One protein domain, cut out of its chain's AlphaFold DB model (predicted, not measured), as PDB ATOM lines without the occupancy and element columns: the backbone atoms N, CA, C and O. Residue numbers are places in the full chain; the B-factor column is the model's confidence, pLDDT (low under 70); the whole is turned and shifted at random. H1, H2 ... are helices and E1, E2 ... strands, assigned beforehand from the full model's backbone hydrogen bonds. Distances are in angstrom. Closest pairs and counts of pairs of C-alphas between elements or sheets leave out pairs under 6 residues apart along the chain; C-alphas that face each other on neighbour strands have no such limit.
ATOM      1  N   ARG A 209       3.618 -37.164  23.084       89.88
ATOM      2  CA  ARG A 209       2.695 -38.286  22.877       89.88
ATOM      3  C   ARG A 209       2.306 -38.428  21.401       89.88
ATOM      4  O   ARG A 209       1.969 -37.451  20.736       89.88
ATOM      5  N   THR A 210       2.280 -39.664  20.906       77.62
ATOM      6  CA  THR A 210       1.795 -39.992  19.551       77.62
ATOM      7  C   THR A 210       0.312 -40.378  19.525       77.62
ATOM      8  O   THR A 210      -0.344 -40.215  18.494       77.62
ATOM      9  N   THR A 211      -0.223 -40.845  20.657       71.38
ATOM     10  CA  THR A 211      -1.637 -41.202  20.852       71.38
ATOM     11  C   THR A 211      -2.531 -39.973  20.808       71.38
ATOM     12  O   THR A 211      -2.201 -38.948  21.411       71.38
ATOM     13  N   LYS A 212      -3.688 -40.076  20.149       64.19
ATOM     14  CA  LYS A 212      -4.570 -38.921  19.902       64.19
ATOM     15  C   LYS A 212      -5.891 -38.969  20.679       64.19
ATOM     16  O   LYS A 212      -6.602 -37.965  20.697       64.19
ATOM     17  N   ASN A 213      -6.219 -40.092  21.326       66.12
ATOM     18  CA  ASN A 213      -7.567 -40.364  21.833       66.12
ATOM     19  C   ASN A 213      -7.511 -40.945  23.252       66.12
ATOM     20  O   ASN A 213      -6.660 -41.782  23.537       66.12
ATOM     21  N   ALA A 214      -8.463 -40.580  24.117       68.69
ATOM     22  CA  ALA A 214      -8.540 -41.096  25.491       68.69
ATOM     23  C   ALA A 214      -8.778 -42.619  25.562       68.69
ATOM     24  O   ALA A 214      -8.267 -43.281  26.459       68.69
ATOM     25  N   GLU A 215      -9.504 -43.191  24.596       70.38
ATOM     26  CA  GLU A 215      -9.750 -44.638  24.514       70.38
ATOM     27  C   GLU A 215      -8.447 -45.435  24.372       70.38
ATOM     28  O   GLU A 215      -8.297 -46.474  25.011       70.38
ATOM     29  N   GLU A 216      -7.468 -44.905  23.625       73.56
ATOM     30  CA  GLU A 216      -6.152 -45.528  23.422       73.56
ATOM     31  C   GLU A 216      -5.310 -45.582  24.700       73.56
ATOM     32  O   GLU A 216      -4.271 -46.240  24.696       73.56
ATOM     33  N   LEU A 217      -5.733 -44.894  25.764       82.75
ATOM     34  CA  LEU A 217      -5.040 -44.811  27.051       82.75
ATOM     35  C   LEU A 217      -5.665 -45.725  28.114       82.75
ATOM     36  O   LEU A 217      -5.123 -45.867  29.208       82.75
ATOM     37  N   THR A 218      -6.815 -46.334  27.815       84.31
ATOM     38  CA  THR A 218      -7.543 -47.164  28.779       84.31
ATOM     39  C   THR A 218      -6.745 -48.427  29.092       84.31
ATOM     40  O   THR A 218      -6.342 -49.133  28.175       84.31
ATOM     41  N   ASN A 219      -6.557 -48.731  30.381       88.06
ATOM     42  CA  ASN A 219      -5.805 -49.899  30.863       88.06
ATOM     43  C   ASN A 219      -4.341 -49.967  30.378       88.06
ATOM     44  O   ASN A 219      -3.783 -51.051  30.212       88.06
ATOM     45  N   LYS A 220      -3.700 -48.813  30.171       90.88
ATOM     46  CA  LYS A 220      -2.287 -48.745  29.793       90.88
ATOM     47  C   LYS A 220      -1.431 -48.104  30.866       90.88
ATOM     48  O   LYS A 220      -1.851 -47.146  31.511       90.88
ATOM     49  N   ASN A 221      -0.201 -48.588  30.972       91.38
ATOM     50  CA  ASN A 221       0.866 -47.905  31.687       91.38
ATOM     51  C   ASN A 221       1.684 -47.063  30.712       91.38
ATOM     52  O   ASN A 221       1.775 -47.371  29.518       91.38
ATOM     53  N   MET A 222       2.270 -45.986  31.229       92.38
ATOM     54  CA  MET A 222       3.093 -45.074  30.451       92.38
ATOM     55  C   MET A 222       4.544 -45.087  30.920       92.38
ATOM     56  O   MET A 222       4.817 -45.089  32.115       92.38
ATOM     57  N   PHE A 223       5.464 -45.041  29.961       95.50
ATOM     58  CA  PHE A 223       6.895 -44.897  30.199       95.50
ATOM     59  C   PHE A 223       7.431 -43.760  29.338       95.50
ATOM     60  O   PHE A 223       7.163 -43.709  28.137       95.50
ATOM     61  N   ASN A 224       8.221 -42.865  29.923       96.38
ATOM     62  CA  ASN A 224       8.955 -41.863  29.159       96.38
ATOM     63  C   ASN A 224      10.249 -42.483  28.632       96.38
ATOM     64  O   ASN A 224      11.275 -42.490  29.307       96.38
ATOM     65  N   ILE A 225      10.179 -43.033  27.421       97.94
ATOM     66  CA  ILE A 225      11.320 -43.657  26.755       97.94
ATOM     67  C   ILE A 225      12.123 -42.586  26.035       97.94
ATOM     68  O   ILE A 225      11.570 -41.752  25.318       97.94
ATOM     69  N   TYR A 226      13.439 -42.609  26.218       98.12
ATOM     70  CA  TYR A 226      14.314 -41.599  25.649       98.12
ATOM     71  C   TYR A 226      14.819 -41.994  24.256       98.12
ATOM     72  O   TYR A 226      15.352 -43.080  24.015       98.12
ATOM     73  N   TYR A 227      14.687 -41.062  23.324       98.50
ATOM     74  CA  TYR A 227      15.185 -41.164  21.960       98.50
ATOM     75  C   TYR A 227      16.211 -40.063  21.696       98.50
ATOM     76  O   TYR A 227      16.364 -39.127  22.472       98.50
ATOM     77  N   THR A 228      16.914 -40.152  20.578       98.25
ATOM     78  CA  THR A 228      17.831 -39.131  20.089       98.25
ATOM     79  C   THR A 228      17.302 -38.524  18.800       98.25
ATOM     80  O   THR A 228      16.791 -39.229  17.926       98.25
ATOM     81  N   LYS A 229      17.422 -37.201  18.674       98.06
ATOM     82  CA  LYS A 229      17.107 -36.461  17.447       98.06
ATOM     83  C   LYS A 229      18.033 -35.268  17.306       98.06
ATOM     84  O   LYS A 229      18.430 -34.663  18.302       98.06
ATOM     85  N   LYS A 230      18.393 -34.937  16.067       97.50
ATOM     86  CA  LYS A 230      19.290 -33.819  15.778       97.50
ATOM     87  C   LYS A 230      18.520 -32.541  15.475       97.50
ATOM     88  O   LYS A 230      17.628 -32.550  14.631       97.50
ATOM     89  N   TYR A 231      18.939 -31.447  16.102       97.25
ATOM     90  CA  TYR A 231      18.547 -30.081  15.763       97.25
ATOM     91  C   TYR A 231      19.803 -29.217  15.725       97.25
ATOM     92  O   TYR A 231      20.644 -29.333  16.611       97.25
ATOM     93  N   ASP A 232      19.943 -28.351  14.720       94.50
ATOM     94  CA  ASP A 232      21.118 -27.475  14.588       94.50
ATOM     95  C   ASP A 232      22.459 -28.260  14.674       94.50
ATOM     96  O   ASP A 232      23.390 -27.841  15.355       94.50
ATOM     97  N   ASP A 233      22.518 -29.449  14.051       94.06
ATOM     98  CA  ASP A 233      23.625 -30.431  14.092       94.06
ATOM     99  C   ASP A 233      23.997 -31.006  15.475       94.06
ATOM    100  O   ASP A 233      24.886 -31.855  15.585       94.06
ATOM    101  N   VAL A 234      23.264 -30.638  16.524       96.38
ATOM    102  CA  VAL A 234      23.417 -31.167  17.881       96.38
ATOM    103  C   VAL A 234      22.409 -32.291  18.110       96.38
ATOM    104  O   VAL A 234      21.233 -32.161  17.779       96.38
ATOM    105  N   SER A 235      22.866 -33.414  18.666       97.06
ATOM    106  CA  SER A 235      21.995 -34.530  19.054       97.06
ATOM    107  C   SER A 235      21.435 -34.298  20.452       97.06
ATOM    108  O   SER A 235      22.206 -34.134  21.394       97.06
ATOM    109  N   TYR A 236      20.113 -34.341  20.587       98.31
ATOM    110  CA  TYR A 236      19.401 -34.175  21.852       98.31
ATOM    111  C   TYR A 236      18.776 -35.494  22.288       98.31
ATOM    112  O   TYR A 236      18.223 -36.211  21.453       98.31
ATOM    113  N   LEU A 237      18.835 -35.782  23.586       98.44
ATOM    114  CA  LEU A 237      18.117 -36.869  24.246       98.44
ATOM    115  C   LEU A 237      16.703 -36.396  24.628       98.44
ATOM    116  O   LEU A 237      16.554 -35.413  25.349       98.44
ATOM    117  N   ILE A 238      15.662 -37.048  24.124       98.38
ATOM    118  CA  ILE A 238      14.283 -36.554  24.146       98.38
ATOM    119  C   ILE A 238      13.366 -37.638  24.719       98.38
ATOM    120  O   ILE A 238      13.287 -38.713  24.121       98.38
ATOM    121  N   PRO A 239      12.657 -37.381  25.833       97.62
ATOM    122  CA  PRO A 239      11.662 -38.302  26.353       97.62
ATOM    123  C   PRO A 239      10.420 -38.301  25.462       97.62
ATOM    124  O   PRO A 239       9.943 -37.252  25.021       97.62
ATOM    125  N   VAL A 240       9.882 -39.486  25.225       97.50
ATOM    126  CA  VAL A 240       8.633 -39.711  24.506       97.50
ATOM    127  C   VAL A 240       7.806 -40.682  25.323       97.50
ATOM    128  O   VAL A 240       8.255 -41.788  25.629       97.50
ATOM    129  N   THR A 241       6.585 -40.285  25.665       96.12
ATOM    130  CA  THR A 241       5.660 -41.174  26.357       96.12
ATOM    131  C   THR A 241       5.216 -42.304  25.431       96.12
ATOM    132  O   THR A 241       4.483 -42.089  24.466       96.12
ATOM    133  N   GLN A 242       5.643 -43.517  25.765       94.69
ATOM    134  CA  GLN A 242       5.197 -44.769  25.174       94.69
ATOM    135  C   GLN A 242       4.162 -45.419  26.087       94.69
ATOM    136  O   GLN A 242       4.307 -45.397  27.309       94.69
ATOM    137  N   TYR A 243       3.140 -46.023  25.486       93.00
ATOM    138  CA  TYR A 243       2.110 -46.749  26.222       93.00
ATOM    139  C   TYR A 243       2.195 -48.234  25.941       93.00
ATOM    140  O   TYR A 243       2.416 -48.654  24.803       93.00
ATOM    141  N   VAL A 244       1.958 -49.013  26.986       93.00
ATOM    142  CA  VAL A 244       1.917 -50.471  26.945       93.00
ATOM    143  C   VAL A 244       0.733 -50.955  27.764       93.00
ATOM    144  O   VAL A 244       0.317 -50.287  28.709       93.00
ATOM    145  N   GLU A 245       0.175 -52.101  27.388       92.75
ATOM    146  CA  GLU A 245      -0.892 -52.733  28.167       92.75
ATOM    147  C   GLU A 245      -0.431 -52.950  29.611       92.75
ATOM    148  O   GLU A 245       0.701 -53.387  29.850       92.75
ATOM    149  N   ASN A 246      -1.308 -52.640  30.569       91.06
ATOM    150  CA  ASN A 246      -1.057 -52.850  31.991       91.06
ATOM    151  C   ASN A 246      -1.211 -54.340  32.349       91.06
ATOM    152  O   ASN A 246      -2.144 -54.751  33.037       91.06
ATOM    153  N   GLU A 247      -0.308 -55.159  31.816       88.62
ATOM    154  CA  GLU A 247      -0.288 -56.610  31.967       88.62
ATOM    155  C   GLU A 247       1.138 -57.115  32.209       88.62
ATOM    156  O   GLU A 247       2.085 -56.712  31.523       88.62
ATOM    157  N   GLY A 248       1.280 -58.062  33.141       88.62
ATOM    158  CA  GLY A 248       2.577 -58.591  33.565       88.62
ATOM    159  C   GLY A 248       3.348 -57.612  34.450       88.62
ATOM    160  O   GLY A 248       2.787 -56.640  34.957       88.62
ATOM    161  N   THR A 249       4.644 -57.859  34.632       90.56
ATOM    162  CA  THR A 249       5.489 -57.033  35.505       90.56
ATOM    163  C   THR A 249       5.904 -55.717  34.870       90.56
ATOM    164  O   THR A 249       5.904 -55.577  33.643       90.56
ATOM    165  N   VAL A 250       6.345 -54.773  35.702       92.50
ATOM    166  CA  VAL A 250       6.889 -53.488  35.250       92.50
ATOM    167  C   VAL A 250       8.121 -53.662  34.350       92.50
ATOM    168  O   VAL A 250       8.259 -52.925  33.380       92.50
ATOM    169  N   GLU A 251       8.968 -54.670  34.583       94.25
ATOM    170  CA  GLU A 251      10.116 -55.008  33.733       94.25
ATOM    171  C   GLU A 251       9.663 -55.429  32.340       94.25
ATOM    172  O   GLU A 251      10.165 -54.921  31.338       94.25
ATOM    173  N   SER A 252       8.687 -56.341  32.270       93.81
ATOM    174  CA  SER A 252       8.158 -56.830  30.996       93.81
ATOM    175  C   SER A 252       7.477 -55.706  30.208       93.81
ATOM    176  O   SER A 252       7.600 -55.624  28.986       93.81
ATOM    177  N   GLN A 253       6.797 -54.801  30.909       94.44
ATOM    178  CA  GLN A 253       6.142 -53.636  30.330       94.44
ATOM    179  C   GLN A 253       7.156 -52.594  29.849       94.44
ATOM    180  O   GLN A 253       7.032 -52.096  28.732       94.44
ATOM    181  N   PHE A 254       8.203 -52.324  30.629       96.06
ATOM    182  CA  PHE A 254       9.314 -51.468  30.221       96.06
ATOM    183  C   PHE A 254      10.031 -52.029  28.984       96.06
ATOM    184  O   PHE A 254      10.257 -51.294  28.022       96.06
ATOM    185  N   ALA A 255      10.311 -53.339  28.955       96.38
ATOM    186  CA  ALA A 255      10.902 -54.012  27.800       96.38
ATOM    187  C   ALA A 255      10.009 -53.904  26.549       96.38
ATOM    188  O   ALA A 255      10.511 -53.662  25.452       96.38
ATOM    189  N   LYS A 256       8.680 -54.011  26.688       95.50
ATOM    190  CA  LYS A 256       7.743 -53.733  25.585       95.50
ATOM    191  C   LYS A 256       7.821 -52.266  25.143       95.50
ATOM    192  O   LYS A 256       7.905 -52.001  23.948       95.50
ATOM    193  N   ALA A 257       7.856 -51.322  26.086       95.81
ATOM    194  CA  ALA A 257       7.854 -49.889  25.797       95.81
ATOM    195  C   ALA A 257       9.097 -49.437  25.012       95.81
ATOM    196  O   ALA A 257       8.962 -48.669  24.062       95.81
ATOM    197  N   ILE A 258      10.294 -49.939  25.345       96.75
ATOM    198  CA  ILE A 258      11.525 -49.624  24.589       96.75
ATOM    199  C   ILE A 258      11.539 -50.232  23.179       96.75
ATOM    200  O   ILE A 258      12.237 -49.723  22.307       96.75
ATOM    201  N   ASN A 259      10.761 -51.294  22.945       94.38
ATOM    202  CA  ASN A 259      10.629 -51.961  21.648       94.38
ATOM    203  C   ASN A 259       9.444 -51.438  20.813       94.38
ATOM    204  O   ASN A 259       9.252 -51.882  19.677       94.38
ATOM    205  N   ASN A 260       8.660 -50.483  21.329       92.12
ATOM    206  CA  ASN A 260       7.656 -49.787  20.526       92.12
ATOM    207  C   ASN A 260       8.317 -49.034  19.364       92.12
ATOM    208  O   ASN A 260       9.476 -48.614  19.424       92.12
ATOM    209  N   SER A 261       7.541 -48.808  18.301       89.88
ATOM    210  CA  SER A 261       8.015 -48.044  17.146       89.88
ATOM    211  C   SER A 261       8.479 -46.647  17.566       89.88
ATOM    212  O   SER A 261       7.759 -45.910  18.245       89.88
ATOM    213  N   ALA A 262       9.693 -46.291  17.149       91.69
ATOM    214  CA  ALA A 262      10.234 -44.962  17.372       91.69
ATOM    215  C   ALA A 262       9.400 -43.909  16.617       91.69
ATOM    216  O   ALA A 262       8.970 -44.177  15.492       91.69
ATOM    217  N   PRO A 263       9.190 -42.713  17.191       91.75
ATOM    218  CA  PRO A 263       8.574 -41.610  16.462       91.75
ATOM    219  C   PRO A 263       9.397 -41.175  15.244       91.75
ATOM    220  O   PRO A 263      10.617 -41.351  15.193       91.75
ATOM    221  N   ASP A 264       8.733 -40.526  14.289       89.81
ATOM    222  CA  ASP A 264       9.359 -40.073  13.048       89.81
ATOM    223  C   ASP A 264      10.595 -39.187  13.292       89.81
ATOM    224  O   ASP A 264      10.566 -38.155  13.978       89.81
ATOM    225  N   GLY A 265      11.712 -39.590  12.678       92.88
ATOM    226  CA  GLY A 265      12.990 -38.882  12.761       92.88
ATOM    227  C   GLY A 265      13.709 -39.009  14.109       92.88
ATOM    228  O   GLY A 265      14.673 -38.278  14.333       92.88
ATOM    229  N   MET A 266      13.256 -39.899  14.997       96.62
ATOM    230  CA  MET A 266      13.904 -40.210  16.270       96.62
ATOM    231  C   MET A 266      14.551 -41.600  16.247       96.62
ATOM    232  O   MET A 266      14.069 -42.518  15.590       96.62
ATOM    233  N   VAL A 267      15.642 -41.767  16.995       97.62
ATOM    234  CA  VAL A 267      16.357 -43.046  17.147       97.62
ATOM    235  C   VAL A 267      16.413 -43.415  18.622       97.62
ATOM    236  O   VAL A 267      16.812 -42.581  19.426       97.62
ATOM    237  N   LEU A 268      16.032 -44.641  18.995       98.19
ATOM    238  CA  LEU A 268      16.063 -45.099  20.391       98.19
ATOM    239  C   LEU A 268      17.453 -44.875  21.010       98.19
ATOM    240  O   LEU A 268      18.467 -45.141  20.356       98.19
ATOM    241  N   ALA A 269      17.511 -44.385  22.253       98.06
ATOM    242  CA  ALA A 269      18.786 -44.224  22.947       98.06
ATOM    243  C   ALA A 269      19.513 -45.576  23.041       98.06
ATOM    244  O   ALA A 269      18.939 -46.593  23.435       98.06
ATOM    245  N   THR A 270      20.790 -45.598  22.659       97.25
ATOM    246  CA  THR A 270      21.536 -46.844  22.429       97.25
ATOM    247  C   THR A 270      21.683 -47.710  23.676       97.25
ATOM    248  O   THR A 270      21.843 -48.920  23.554       97.25
ATOM    249  N   GLN A 271      21.600 -47.106  24.862       97.94
ATOM    250  CA  GLN A 271      21.664 -47.775  26.159       97.94
ATOM    251  C   GLN A 271      20.544 -48.810  26.324       97.94
ATOM    252  O   GLN A 271      20.787 -49.886  26.867       97.94
ATOM    253  N   TYR A 272      19.347 -48.544  25.789       98.19
ATOM    254  CA  TYR A 272      18.232 -49.490  25.869       98.19
ATOM    255  C   TYR A 272      18.476 -50.773  25.066       98.19
ATOM    256  O   TYR A 272      17.934 -51.817  25.415       98.19
ATOM    257  N   ASN A 273      19.350 -50.747  24.051       96.88
ATOM    258  CA  ASN A 273      19.679 -51.947  23.273       96.88
ATOM    259  C   ASN A 273      20.365 -53.031  24.114       96.88
ATOM    260  O   ASN A 273      20.423 -54.186  23.682       96.88
ATOM    261  N   TYR A 274      20.891 -52.668  25.287       97.62
ATOM    262  CA  TYR A 274      21.508 -53.584  26.238       97.62
ATOM    263  C   TYR A 274      20.508 -54.263  27.179       97.62
ATOM    264  O   TYR A 274      20.890 -55.228  27.837       97.62
ATOM    265  N   ILE A 275      19.253 -53.816  27.230       97.38
ATOM    266  CA  ILE A 275      18.195 -54.488  27.987       97.38
ATOM    267  C   ILE A 275      17.744 -55.726  27.198       97.38
ATOM    268  O   ILE A 275      17.593 -55.678  25.973       97.38
ATOM    269  N   SER A 276      17.575 -56.861  27.877       95.56
ATOM    270  CA  SER A 276      17.013 -58.066  27.260       95.56
ATOM    271  C   SER A 276      15.541 -57.844  26.885       95.56
ATOM    272  O   SER A 276      14.793 -57.201  27.617       95.56
ATOM    273  N   GLU A 277      15.096 -58.395  25.757       92.19
ATOM    274  CA  GLU A 277      13.673 -58.353  25.376       92.19
ATOM    275  C   GLU A 277      12.816 -59.209  26.313       92.19
ATOM    276  O   GLU A 277      11.676 -58.869  26.616       92.19
ATOM    277  N   THR A 278      13.381 -60.322  26.785       89.56
ATOM    278  CA  THR A 278      12.749 -61.184  27.783       89.56
ATOM    279  C   THR A 278      13.227 -60.769  29.164       89.56
ATOM    280  O   THR A 278      14.434 -60.695  29.406       89.56
ATOM    281  N   GLN A 279      12.271 -60.504  30.046       93.12
ATOM    282  CA  GLN A 279      12.486 -60.164  31.446       93.12
ATOM    283  C   GLN A 279      11.838 -61.245  32.310       93.12
ATOM    284  O   GLN A 279      10.765 -61.743  31.958       93.12
ATOM    285  N   ASP A 280      12.493 -61.607  33.411       80.00
ATOM    286  CA  ASP A 280      11.947 -62.564  34.369       80.00
ATOM    287  C   ASP A 280      11.066 -61.840  35.389       80.00
ATOM    288  O   ASP A 280      11.410 -60.768  35.882       80.00
ATOM    289  N   ASP A 281       9.933 -62.451  35.727       67.75
ATOM    290  CA  ASP A 281       9.012 -61.941  36.739       67.75
ATOM    291  C   ASP A 281       9.574 -62.230  38.136       67.75
ATOM    292  O   ASP A 281       9.527 -63.365  38.627       67.75
ATOM    293  N   LYS A 282      10.184 -61.218  38.759       64.19
ATOM    294  CA  LYS A 282      10.725 -61.331  40.113       64.19
ATOM    295  C   LYS A 282      10.370 -60.102  40.948       64.19
ATOM    296  O   LYS A 282      11.078 -59.111  40.912       64.19
ATOM    297  N   ASN A 283       9.386 -60.279  41.832       59.62
ATOM    298  CA  ASN A 283       9.142 -59.481  43.043       59.62
ATOM    299  C   ASN A 283       8.790 -57.991  42.831       59.62
ATOM    300  O   ASN A 283       9.656 -57.147  42.645       59.62
ATOM    301  N   ASP A 284       7.517 -57.652  43.058       60.84
ATOM    302  CA  ASP A 284       6.915 -56.327  42.836       60.84
ATOM    303  C   ASP A 284       7.572 -55.131  43.565       60.84
ATOM    304  O   ASP A 284       7.247 -53.977  43.265       60.84
ATOM    305  N   GLU A 285       8.435 -55.347  44.563       69.56
ATOM    306  CA  GLU A 285       9.064 -54.268  45.345       69.56
ATOM    307  C   GLU A 285      10.386 -53.743  44.767       69.56
ATOM    308  O   GLU A 285      10.785 -52.631  45.117       69.56
ATOM    309  N   LYS A 286      11.055 -54.494  43.886       80.88
ATOM    310  CA  LYS A 286      12.326 -54.093  43.267       80.88
ATOM    311  C   LYS A 286      12.311 -54.416  41.787       80.88
ATOM    312  O   LYS A 286      11.858 -55.482  41.410       80.88
ATOM    313  N   VAL A 287      12.872 -53.523  40.985       90.31
ATOM    314  CA  VAL A 287      12.976 -53.721  39.543       90.31
ATOM    315  C   VAL A 287      14.303 -54.380  39.246       90.31
ATOM    316  O   VAL A 287      15.345 -53.757  39.446       90.31
ATOM    317  N   ASN A 288      14.278 -55.620  38.766       92.44
ATOM    318  CA  ASN A 288      15.501 -56.347  38.441       92.44
ATOM    319  C   ASN A 288      15.562 -56.671  36.949       92.44
ATOM    320  O   ASN A 288      14.970 -57.644  36.489       92.44
ATOM    321  N   LEU A 289      16.277 -55.841  36.188       95.38
ATOM    322  CA  LEU A 289      16.309 -55.954  34.734       95.38
ATOM    323  C   LEU A 289      17.416 -56.899  34.268       95.38
ATOM    324  O   LEU A 289      18.593 -56.730  34.593       95.38
ATOM    325  N   ASN A 290      17.035 -57.853  33.427       96.06
ATOM    326  CA  ASN A 290      17.950 -58.751  32.748       96.06
ATOM    327  C   ASN A 290      18.616 -58.024  31.571       96.06
ATOM    328  O   ASN A 290      17.942 -57.400  30.736       96.06
ATOM    329  N   LEU A 291      19.944 -58.080  31.511       97.12
ATOM    330  CA  LEU A 291      20.759 -57.376  30.526       97.12
ATOM    331  C   LEU A 291      21.410 -58.335  29.522       97.12
ATOM    332  O   LEU A 291      21.545 -59.535  29.731       97.12
ATOM    333  N   LYS A 292      21.868 -57.784  28.400       97.25
ATOM    334  CA  LYS A 292      22.755 -58.474  27.457       97.25
ATOM    335  C   LYS A 292      24.201 -58.327  27.933       97.25
ATOM    336  O   LYS A 292      24.578 -57.265  28.417       97.25
ATOM    337  N   GLN A 293      25.052 -59.320  27.666       96.62
ATOM    338  CA  GLN A 293      26.489 -59.294  28.012       96.62
ATOM    339  C   GLN A 293      27.220 -58.020  27.548       96.62
ATOM    340  O   GLN A 293      28.106 -57.507  28.227       96.62
ATOM    341  N   ALA A 294      26.804 -57.435  26.419       97.19
ATOM    342  CA  ALA A 294      27.362 -56.184  25.907       97.19
ATOM    343  C   ALA A 294      27.120 -54.952  26.812       97.19
ATOM    344  O   ALA A 294      27.704 -53.898  26.553       97.19
ATOM    345  N   ALA A 295      26.279 -55.053  27.846       97.31
ATOM    346  CA  ALA A 295      26.066 -54.013  28.854       97.31
ATOM    347  C   ALA A 295      27.249 -53.871  29.825       97.31
ATOM    348  O   ALA A 295      27.423 -52.814  30.434       97.31
ATOM    349  N   LEU A 296      28.052 -54.928  29.977       97.56
ATOM    350  CA  LEU A 296      29.145 -54.970  30.936       97.56
ATOM    351  C   LEU A 296      30.297 -54.054  30.515       97.56
ATOM    352  O   LEU A 296      30.643 -53.942  29.335       97.56
ATOM    353  N   LYS A 297      30.894 -53.392  31.505       96.94
ATOM    354  CA  LYS A 297      32.204 -52.750  31.388       96.94
ATOM    355  C   LYS A 297      33.317 -53.770  31.640       96.94
ATOM    356  O   LYS A 297      34.303 -53.793  30.912       96.94
ATOM    357  N   GLU A 298      33.121 -54.598  32.658       95.31
ATOM    358  CA  GLU A 298      33.947 -55.742  33.039       95.31
ATOM    359  C   GLU A 298      33.057 -56.786  33.732       95.31
ATOM    360  O   GLU A 298      31.863 -56.550  33.935       95.31
ATOM    361  N   GLU A 299      33.606 -57.957  34.048       94.56
ATOM    362  CA  GLU A 299      32.852 -59.052  34.668       94.56
ATOM    363  C   GLU A 299      32.138 -58.589  35.950       94.56
ATOM    364  O   GLU A 299      32.749 -57.997  36.838       94.56
ATOM    365  N   GLY A 300      30.821 -58.813  36.020       95.31
ATOM    366  CA  GLY A 300      29.990 -58.406  37.158       95.31
ATOM    367  C   GLY A 300      29.707 -56.899  37.277       95.31
ATOM    368  O   GLY A 300      29.014 -56.497  38.213       95.31
ATOM    369  N   VAL A 301      30.199 -56.058  36.357       96.94
ATOM    370  CA  VAL A 301      30.062 -54.591  36.427       96.94
ATOM    371  C   VAL A 301      29.400 -54.025  35.171       96.94
ATOM    372  O   VAL A 301      29.962 -54.081  34.074       96.94
ATOM    373  N   VAL A 302      28.227 -53.408  35.324       97.69
ATOM    374  CA  VAL A 302      27.514 -52.728  34.230       97.69
ATOM    375  C   VAL A 302      28.040 -51.308  34.008       97.69
ATOM    376  O   VAL A 302      28.422 -50.617  34.956       97.69
ATOM    377  N   LYS A 303      28.026 -50.849  32.751       97.81
ATOM    378  CA  LYS A 303      28.317 -49.453  32.390       97.81
ATOM    379  C   LYS A 303      27.355 -48.490  33.086       97.81
ATOM    380  O   LYS A 303      26.143 -48.718  33.113       97.81
ATOM    381  N   LYS A 304      27.894 -47.380  33.594       96.62
ATOM    382  CA  LYS A 304      27.116 -46.370  34.327       96.62
ATOM    383  C   LYS A 304      25.974 -45.778  33.498       96.62
ATOM    384  O   LYS A 304      24.866 -45.637  34.003       96.62
ATOM    385  N   ASP A 305      26.219 -45.478  32.225       96.56
ATOM    386  CA  ASP A 305      25.247 -44.814  31.347       96.56
ATOM    387  C   ASP A 305      23.983 -45.656  31.084       96.56
ATOM    388  O   ASP A 305      22.901 -45.103  30.891       96.56
ATOM    389  N   VAL A 306      24.086 -46.989  31.144       97.94
ATOM    390  CA  VAL A 306      22.929 -47.899  31.089       97.94
ATOM    391  C   VAL A 306      22.035 -47.710  32.308       97.94
ATOM    392  O   VAL A 306      20.822 -47.559  32.161       97.94
ATOM    393  N   TYR A 307      22.631 -47.665  33.502       97.12
ATOM    394  CA  TYR A 307      21.891 -47.407  34.734       97.12
ATOM    395  C   TYR A 307      21.230 -46.027  34.707       97.12
ATOM    396  O   TYR A 307      20.042 -45.915  34.996       97.12
ATOM    397  N   GLU A 308      21.966 -44.987  34.306       96.75
ATOM    398  CA  GLU A 308      21.449 -43.615  34.244       96.75
ATOM    399  C   GLU A 308      20.237 -43.494  33.304       96.75
ATOM    400  O   GLU A 308      19.262 -42.829  33.648       96.75
ATOM    401  N   MET A 309      20.251 -44.184  32.155       97.69
ATOM    402  CA  MET A 309      19.131 -44.190  31.205       97.69
ATOM    403  C   MET A 309      17.875 -44.878  31.761       97.69
ATOM    404  O   MET A 309      16.754 -44.389  31.593       97.69
ATOM    405  N   VAL A 310      18.049 -46.017  32.438       97.25
ATOM    406  CA  VAL A 310      16.937 -46.713  33.100       97.25
ATOM    407  C   VAL A 310      16.401 -45.857  34.246       97.25
ATOM    408  O   VAL A 310      15.196 -45.628  34.316       97.25
ATOM    409  N   ALA A 311      17.276 -45.300  35.085       95.62
ATOM    410  CA  ALA A 311      16.889 -44.429  36.191       95.62
ATOM    411  C   ALA A 311      16.095 -43.201  35.714       95.62
ATOM    412  O   ALA A 311      15.074 -42.874  36.311       95.62
ATOM    413  N   LEU A 312      16.487 -42.577  34.595       95.38
ATOM    414  CA  LEU A 312      15.719 -41.490  33.970       95.38
ATOM    415  C   LEU A 312      14.288 -41.894  33.598       95.38
ATOM    416  O   LEU A 312      13.384 -41.071  33.690       95.38
ATOM    417  N   THR A 313      14.087 -43.138  33.163       96.00
ATOM    418  CA  THR A 313      12.764 -43.646  32.771       96.00
ATOM    419  C   THR A 313      11.904 -43.943  33.996       96.00
ATOM    420  O   THR A 313      10.740 -43.556  34.049       96.00
ATOM    421  N   PHE A 314      12.478 -44.634  34.982       94.19
ATOM    422  CA  PHE A 314      11.755 -45.099  36.166       94.19
ATOM    423  C   PHE A 314      11.452 -43.971  37.159       94.19
ATOM    424  O   PHE A 314      10.460 -44.058  37.871       94.19
ATOM    425  N   ASN A 315      12.237 -42.889  37.162       91.62
ATOM    426  CA  ASN A 315      11.989 -41.708  37.999       91.62
ATOM    427  C   ASN A 315      10.654 -41.009  37.704       91.62
ATOM    428  O   ASN A 315      10.130 -40.307  38.562       91.62
ATOM    429  N   ASP A 316      10.117 -41.161  36.493       88.81
ATOM    430  CA  ASP A 316       8.839 -40.554  36.114       88.81
ATOM    431  C   ASP A 316       7.625 -41.442  36.471       88.81
ATOM    432  O   ASP A 316       6.486 -41.049  36.216       88.81
ATOM    433  N   LEU A 317       7.843 -42.631  37.052       89.25
ATOM    434  CA  LEU A 317       6.772 -43.515  37.519       89.25
ATOM    435  C   LEU A 317       6.273 -43.093  38.908       89.25
ATOM    436  O   LEU A 317       7.031 -42.605  39.739       89.25
ATOM    437  N   GLU A 318       4.989 -43.333  39.192       83.44
ATOM    438  CA  GLU A 318       4.383 -42.969  40.484       83.44
ATOM    439  C   GLU A 318       4.999 -43.724  41.672       83.44
ATOM    440  O   GLU A 318       5.052 -43.210  42.792       83.44
ATOM    441  N   LYS A 319       5.444 -44.962  41.436       86.88
ATOM    442  CA  LYS A 319       6.118 -45.783  42.437       86.88
ATOM    443  C   LYS A 319       7.626 -45.600  42.313       86.88
ATOM    444  O   LYS A 319       8.189 -45.782  41.240       86.88
ATOM    445  N   ASP A 320       8.262 -45.323  43.445       86.44
ATOM    446  CA  ASP A 320       9.716 -45.322  43.566       86.44
ATOM    447  C   ASP A 320      10.232 -46.769  43.577       86.44
ATOM    448  O   ASP A 320       9.863 -47.570  44.446       86.44
ATOM    449  N   TYR A 321      11.038 -47.115  42.575       88.44
ATOM    450  CA  TYR A 321      11.570 -48.458  42.374       88.44
ATOM    451  C   TYR A 321      13.080 -48.480  42.607       88.44
ATOM    452  O   TYR A 321      13.839 -47.751  41.971       88.44
ATOM    453  N   GLU A 322      13.540 -49.403  43.454       88.88
ATOM    454  CA  GLU A 322      14.960 -49.756  43.510       88.88
ATOM    455  C   GLU A 322      15.319 -50.546  42.243       88.88
ATOM    456  O   GLU A 322      14.761 -51.619  42.012       88.88
ATOM    457  N   ILE A 323      16.240 -50.014  41.435       92.44
ATOM    458  CA  ILE A 323      16.687 -50.633  40.180       92.44
ATOM    459  C   ILE A 323      17.944 -51.466  40.440       92.44
ATOM    460  O   ILE A 323      18.952 -50.952  40.938       92.44
ATOM    461  N   SER A 324      17.899 -52.733  40.044       93.06
ATOM    462  CA  SER A 324      19.036 -53.645  39.970       93.06
ATOM    463  C   SER A 324      19.126 -54.301  38.595       93.06
ATOM    464  O   SER A 324      18.187 -54.259  37.796       93.06
ATOM    465  N   PHE A 325      20.277 -54.905  38.322       95.06
ATOM    466  CA  PHE A 325      20.533 -55.603  37.072       95.06
ATOM    467  C   PHE A 325      21.045 -57.010  37.319       95.06
ATOM    468  O   PHE A 325      21.794 -57.243  38.271       95.06
ATOM    469  N   GLU A 326      20.697 -57.917  36.413       95.12
ATOM    470  CA  GLU A 326      21.234 -59.272  36.379       95.12
ATOM    471  C   GLU A 326      21.584 -59.716  34.957       95.12
ATOM    472  O   GLU A 326      21.049 -59.203  33.973       95.12
ATOM    473  N   ILE A 327      22.493 -60.684  34.855       95.06
ATOM    474  CA  ILE A 327      22.751 -61.456  33.636       95.06
ATOM    475  C   ILE A 327      22.787 -62.922  34.043       95.06
ATOM    476  O   ILE A 327      23.488 -63.280  34.981       95.06
ATOM    477  N   GLU A 328      22.006 -63.762  33.361       89.94
ATOM    478  CA  GLU A 328      21.950 -65.211  33.633       89.94
ATOM    479  C   GLU A 328      21.640 -65.547  35.115       89.94
ATOM    480  O   GLU A 328      22.015 -66.597  35.630       89.94
ATOM    481  N   GLY A 329      20.908 -64.658  35.803       89.00
ATOM    482  CA  GLY A 329      20.531 -64.791  37.215       89.00
ATOM    483  C   GLY A 329      21.581 -64.304  38.222       89.00
ATOM    484  O   GLY A 329      21.329 -64.361  39.426       89.00
ATOM    485  N   GLU A 330      22.730 -63.805  37.762       92.12
ATOM    486  CA  GLU A 330      23.762 -63.208  38.610       92.12
ATOM    487  C   GLU A 330      23.592 -61.687  38.696       92.12
ATOM    488  O   GLU A 330      23.523 -60.997  37.679       92.12
ATOM    489  N   SER A 331      23.525 -61.151  39.919       93.50
ATOM    490  CA  SER A 331      23.380 -59.709  40.157       93.50
ATOM    491  C   SER A 331      24.645 -58.930  39.795       93.50
ATOM    492  O   SER A 331      25.759 -59.354  40.097       93.50
ATOM    493  N   LEU A 332      24.455 -57.742  39.226       94.62
ATOM    494  CA  LEU A 332      25.531 -56.864  38.778       94.62
ATOM    495  C   LEU A 332      25.707 -55.646  39.688       94.62
ATOM    496  O   LEU A 332      24.747 -55.110  40.245       94.62
ATOM    497  N   VAL A 333      26.943 -55.158  39.767       96.00
ATOM    498  CA  VAL A 333      27.278 -53.857  40.359       96.00
ATOM    499  C   VAL A 333      27.286 -52.792  39.264       96.00
ATOM    500  O   VAL A 333      27.641 -53.063  38.118       96.00
ATOM    501  N   VAL A 334      26.917 -51.559  39.607       96.12
ATOM    502  CA  VAL A 334      26.944 -50.434  38.669       96.12
ATOM    503  C   VAL A 334      28.257 -49.669  38.788       96.12
ATOM    504  O   VAL A 334      28.675 -49.275  39.878       96.12
ATOM    505  N   GLU A 335      28.909 -49.428  37.651       95.75
ATOM    506  CA  GLU A 335      30.142 -48.651  37.580       95.75
ATOM    507  C   GLU A 335      30.004 -47.291  38.287       95.75
ATOM    508  O   GLU A 335      29.213 -46.431  37.901       95.75
ATOM    509  N   GLY A 336      30.837 -47.069  39.307       91.19
ATOM    510  CA  GLY A 336      30.928 -45.780  39.992       91.19
ATOM    511  C   GLY A 336      29.719 -45.418  40.861       91.19
ATOM    512  O   GLY A 336      29.673 -44.295  41.361       91.19
ATOM    513  N   ILE A 337      28.769 -46.336  41.076       88.88
ATOM    514  CA  ILE A 337      27.604 -46.141  41.948       88.88
ATOM    515  C   ILE A 337      27.652 -47.196  43.057       88.88
ATOM    516  O   ILE A 337      27.439 -48.378  42.818       88.88
ATOM    517  N   GLN A 338      27.963 -46.762  44.281       81.12
ATOM    518  CA  GLN A 338      28.082 -47.668  45.434       81.12
ATOM    519  C   GLN A 338      26.727 -48.098  45.999       81.12
ATOM    520  O   GLN A 338      26.584 -49.230  46.451       81.12
ATOM    521  N   ASP A 339      25.753 -47.187  45.995       84.19
ATOM    522  CA  ASP A 339      24.398 -47.434  46.477       84.19
ATOM    523  C   ASP A 339      23.407 -46.780  45.518       84.19
ATOM    524  O   ASP A 339      23.299 -45.553  45.447       84.19
ATOM    525  N   THR A 340      22.695 -47.617  44.769       83.50
ATOM    526  CA  THR A 340      21.681 -47.196  43.802       83.50
ATOM    527  C   THR A 340      20.497 -46.491  44.469       83.50
ATOM    528  O   THR A 340      19.819 -45.708  43.816       83.50
ATOM    529  N   LYS A 341      20.284 -46.667  45.783       81.19
ATOM    530  CA  LYS A 341      19.201 -46.000  46.531       81.19
ATOM    531  C   LYS A 341      19.404 -44.508  46.725       81.19
ATOM    532  O   LYS A 341      18.437 -43.786  46.930       81.19
ATOM    533  N   ASN A 342      20.654 -44.054  46.706       82.81
ATOM    534  CA  ASN A 342      20.992 -42.640  46.884       82.81
ATOM    535  C   ASN A 342      21.278 -41.958  45.541       82.81
ATOM    536  O   ASN A 342      21.860 -40.873  45.507       82.81
ATOM    537  N   PHE A 343      20.943 -42.611  44.427       87.44
ATOM    538  CA  PHE A 343      21.149 -42.049  43.107       87.44
ATOM    539  C   PHE A 343      20.083 -40.989  42.802       87.44
ATOM    540  O   PHE A 343      18.905 -41.292  42.650       87.44
ATOM    541  N   GLU A 344      20.506 -39.733  42.691       87.25
ATOM    542  CA  GLU A 344      19.613 -38.611  42.407       87.25
ATOM    543  C   GLU A 344      19.563 -38.313  40.903       87.25
ATOM    544  O   GLU A 344      20.467 -37.689  40.341       87.25
ATOM    545  N   VAL A 345      18.464 -38.704  40.252       88.69
ATOM    546  CA  VAL A 345      18.222 -38.473  38.813       88.69
ATOM    547  C   VAL A 345      18.213 -36.981  38.449       88.69
ATOM    548  O   VAL A 345      18.617 -36.608  37.345       88.69
ATOM    549  N   ALA A 346      17.834 -36.109  39.388       84.94
ATOM    550  CA  ALA A 346      17.878 -34.654  39.220       84.94
ATOM    551  C   ALA A 346      19.297 -34.114  38.935       84.94
ATOM    552  O   ALA A 346      19.441 -33.067  38.306       84.94
TER     553      ALA A 346
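Overview. This is residues 209 to 346 of the 355 residues of the protein "Germination protein gerM" of Firmicutes bacterium CAG:345 (UniProt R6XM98). A long two-stranded hairpin, E1 and E2, makes one side of the domain, and a small parallel pair of strands, E3 and E5, makes another, with the helices H2 and H4 in the middle between them. H3 packs on H4, short H1 lies out by the hairpin, far from the middle, and the last stretch, residues 328 to 346, runs over the outside with no named element. The printed part has 138 residues, with four named helices and five named strands in the order H1 E1 E2 H2 H3 E3 E4 H4 E5; the class is mixed, helices and strands, though under half of the residues are in named elements. The whole is compact, with a radius of gyration of the C-alphas of 15.1 A and spans of 44 by 39 by 26 A.

Along the chain. E1, residues 220 to 231, is 31.3 A long and bends by 51 degrees at residue 228; it begins at C-alpha 220, (-2.287, -48.745, 29.793). E2, residues 234 to 245, is 34.1 A long. H2 is residues 250 to 258, 12.3 A, and H4 is residues 304 to 314, 15.5 A. E3 is residues 286 to 290, 12.8 A, and E5 is residues 322 to 327, 17.2 A, ending at C-alpha 327, (22.751, -61.456, 33.636). The shorter elements are H1, residues 214 to 217, 5.3 A; H3, residues 270 to 274, 7.7 A; and E4, residues 296 to 298, 5.3 A.

Arrangement. E1 and E2 form an antiparallel hairpin at 162 degrees, with N 227 and O 238 at 2.8 A. The closest C-alphas of E2 and H2, Gln 242 and Ala 257, are 5.8 A apart; those of E1 and H4, Asn 224 and Thr 313, are 5.5 A apart. The closest C-alphas of H2 and E3 are those of Glu 251 and Leu 289, 6.3 A. E3 and E5 are parallel at 26 degrees, with N 324 and O 287 at 2.8 A. H3 and H4 touch, with C-alphas of Gln 271 and Val 306 closest at 5.1 A, while H2 and H4 are apart. E4 pairs with no named strand, but its residues 296 to 298 pair antiparallel with residues 301 to 302. Every O i to N i+4 pair is within hydrogen-bond range in H2 and H4; H3 has 0 of 1, with 2 of 2 O i to N i+3 pairs, and H1 is too short for an O i to N i+4 pair.

Size, cuts and confidence. The C-alphas farthest apart are those of Asn 213 and Glu 299, 46.3 A. The printed part has no cut. The long links are H2 to H3 and H3 to E3, 11 residues each. The mean pLDDT of the printed part is 91.1, and residues 212 to 214 and 281 to 285 are under 70.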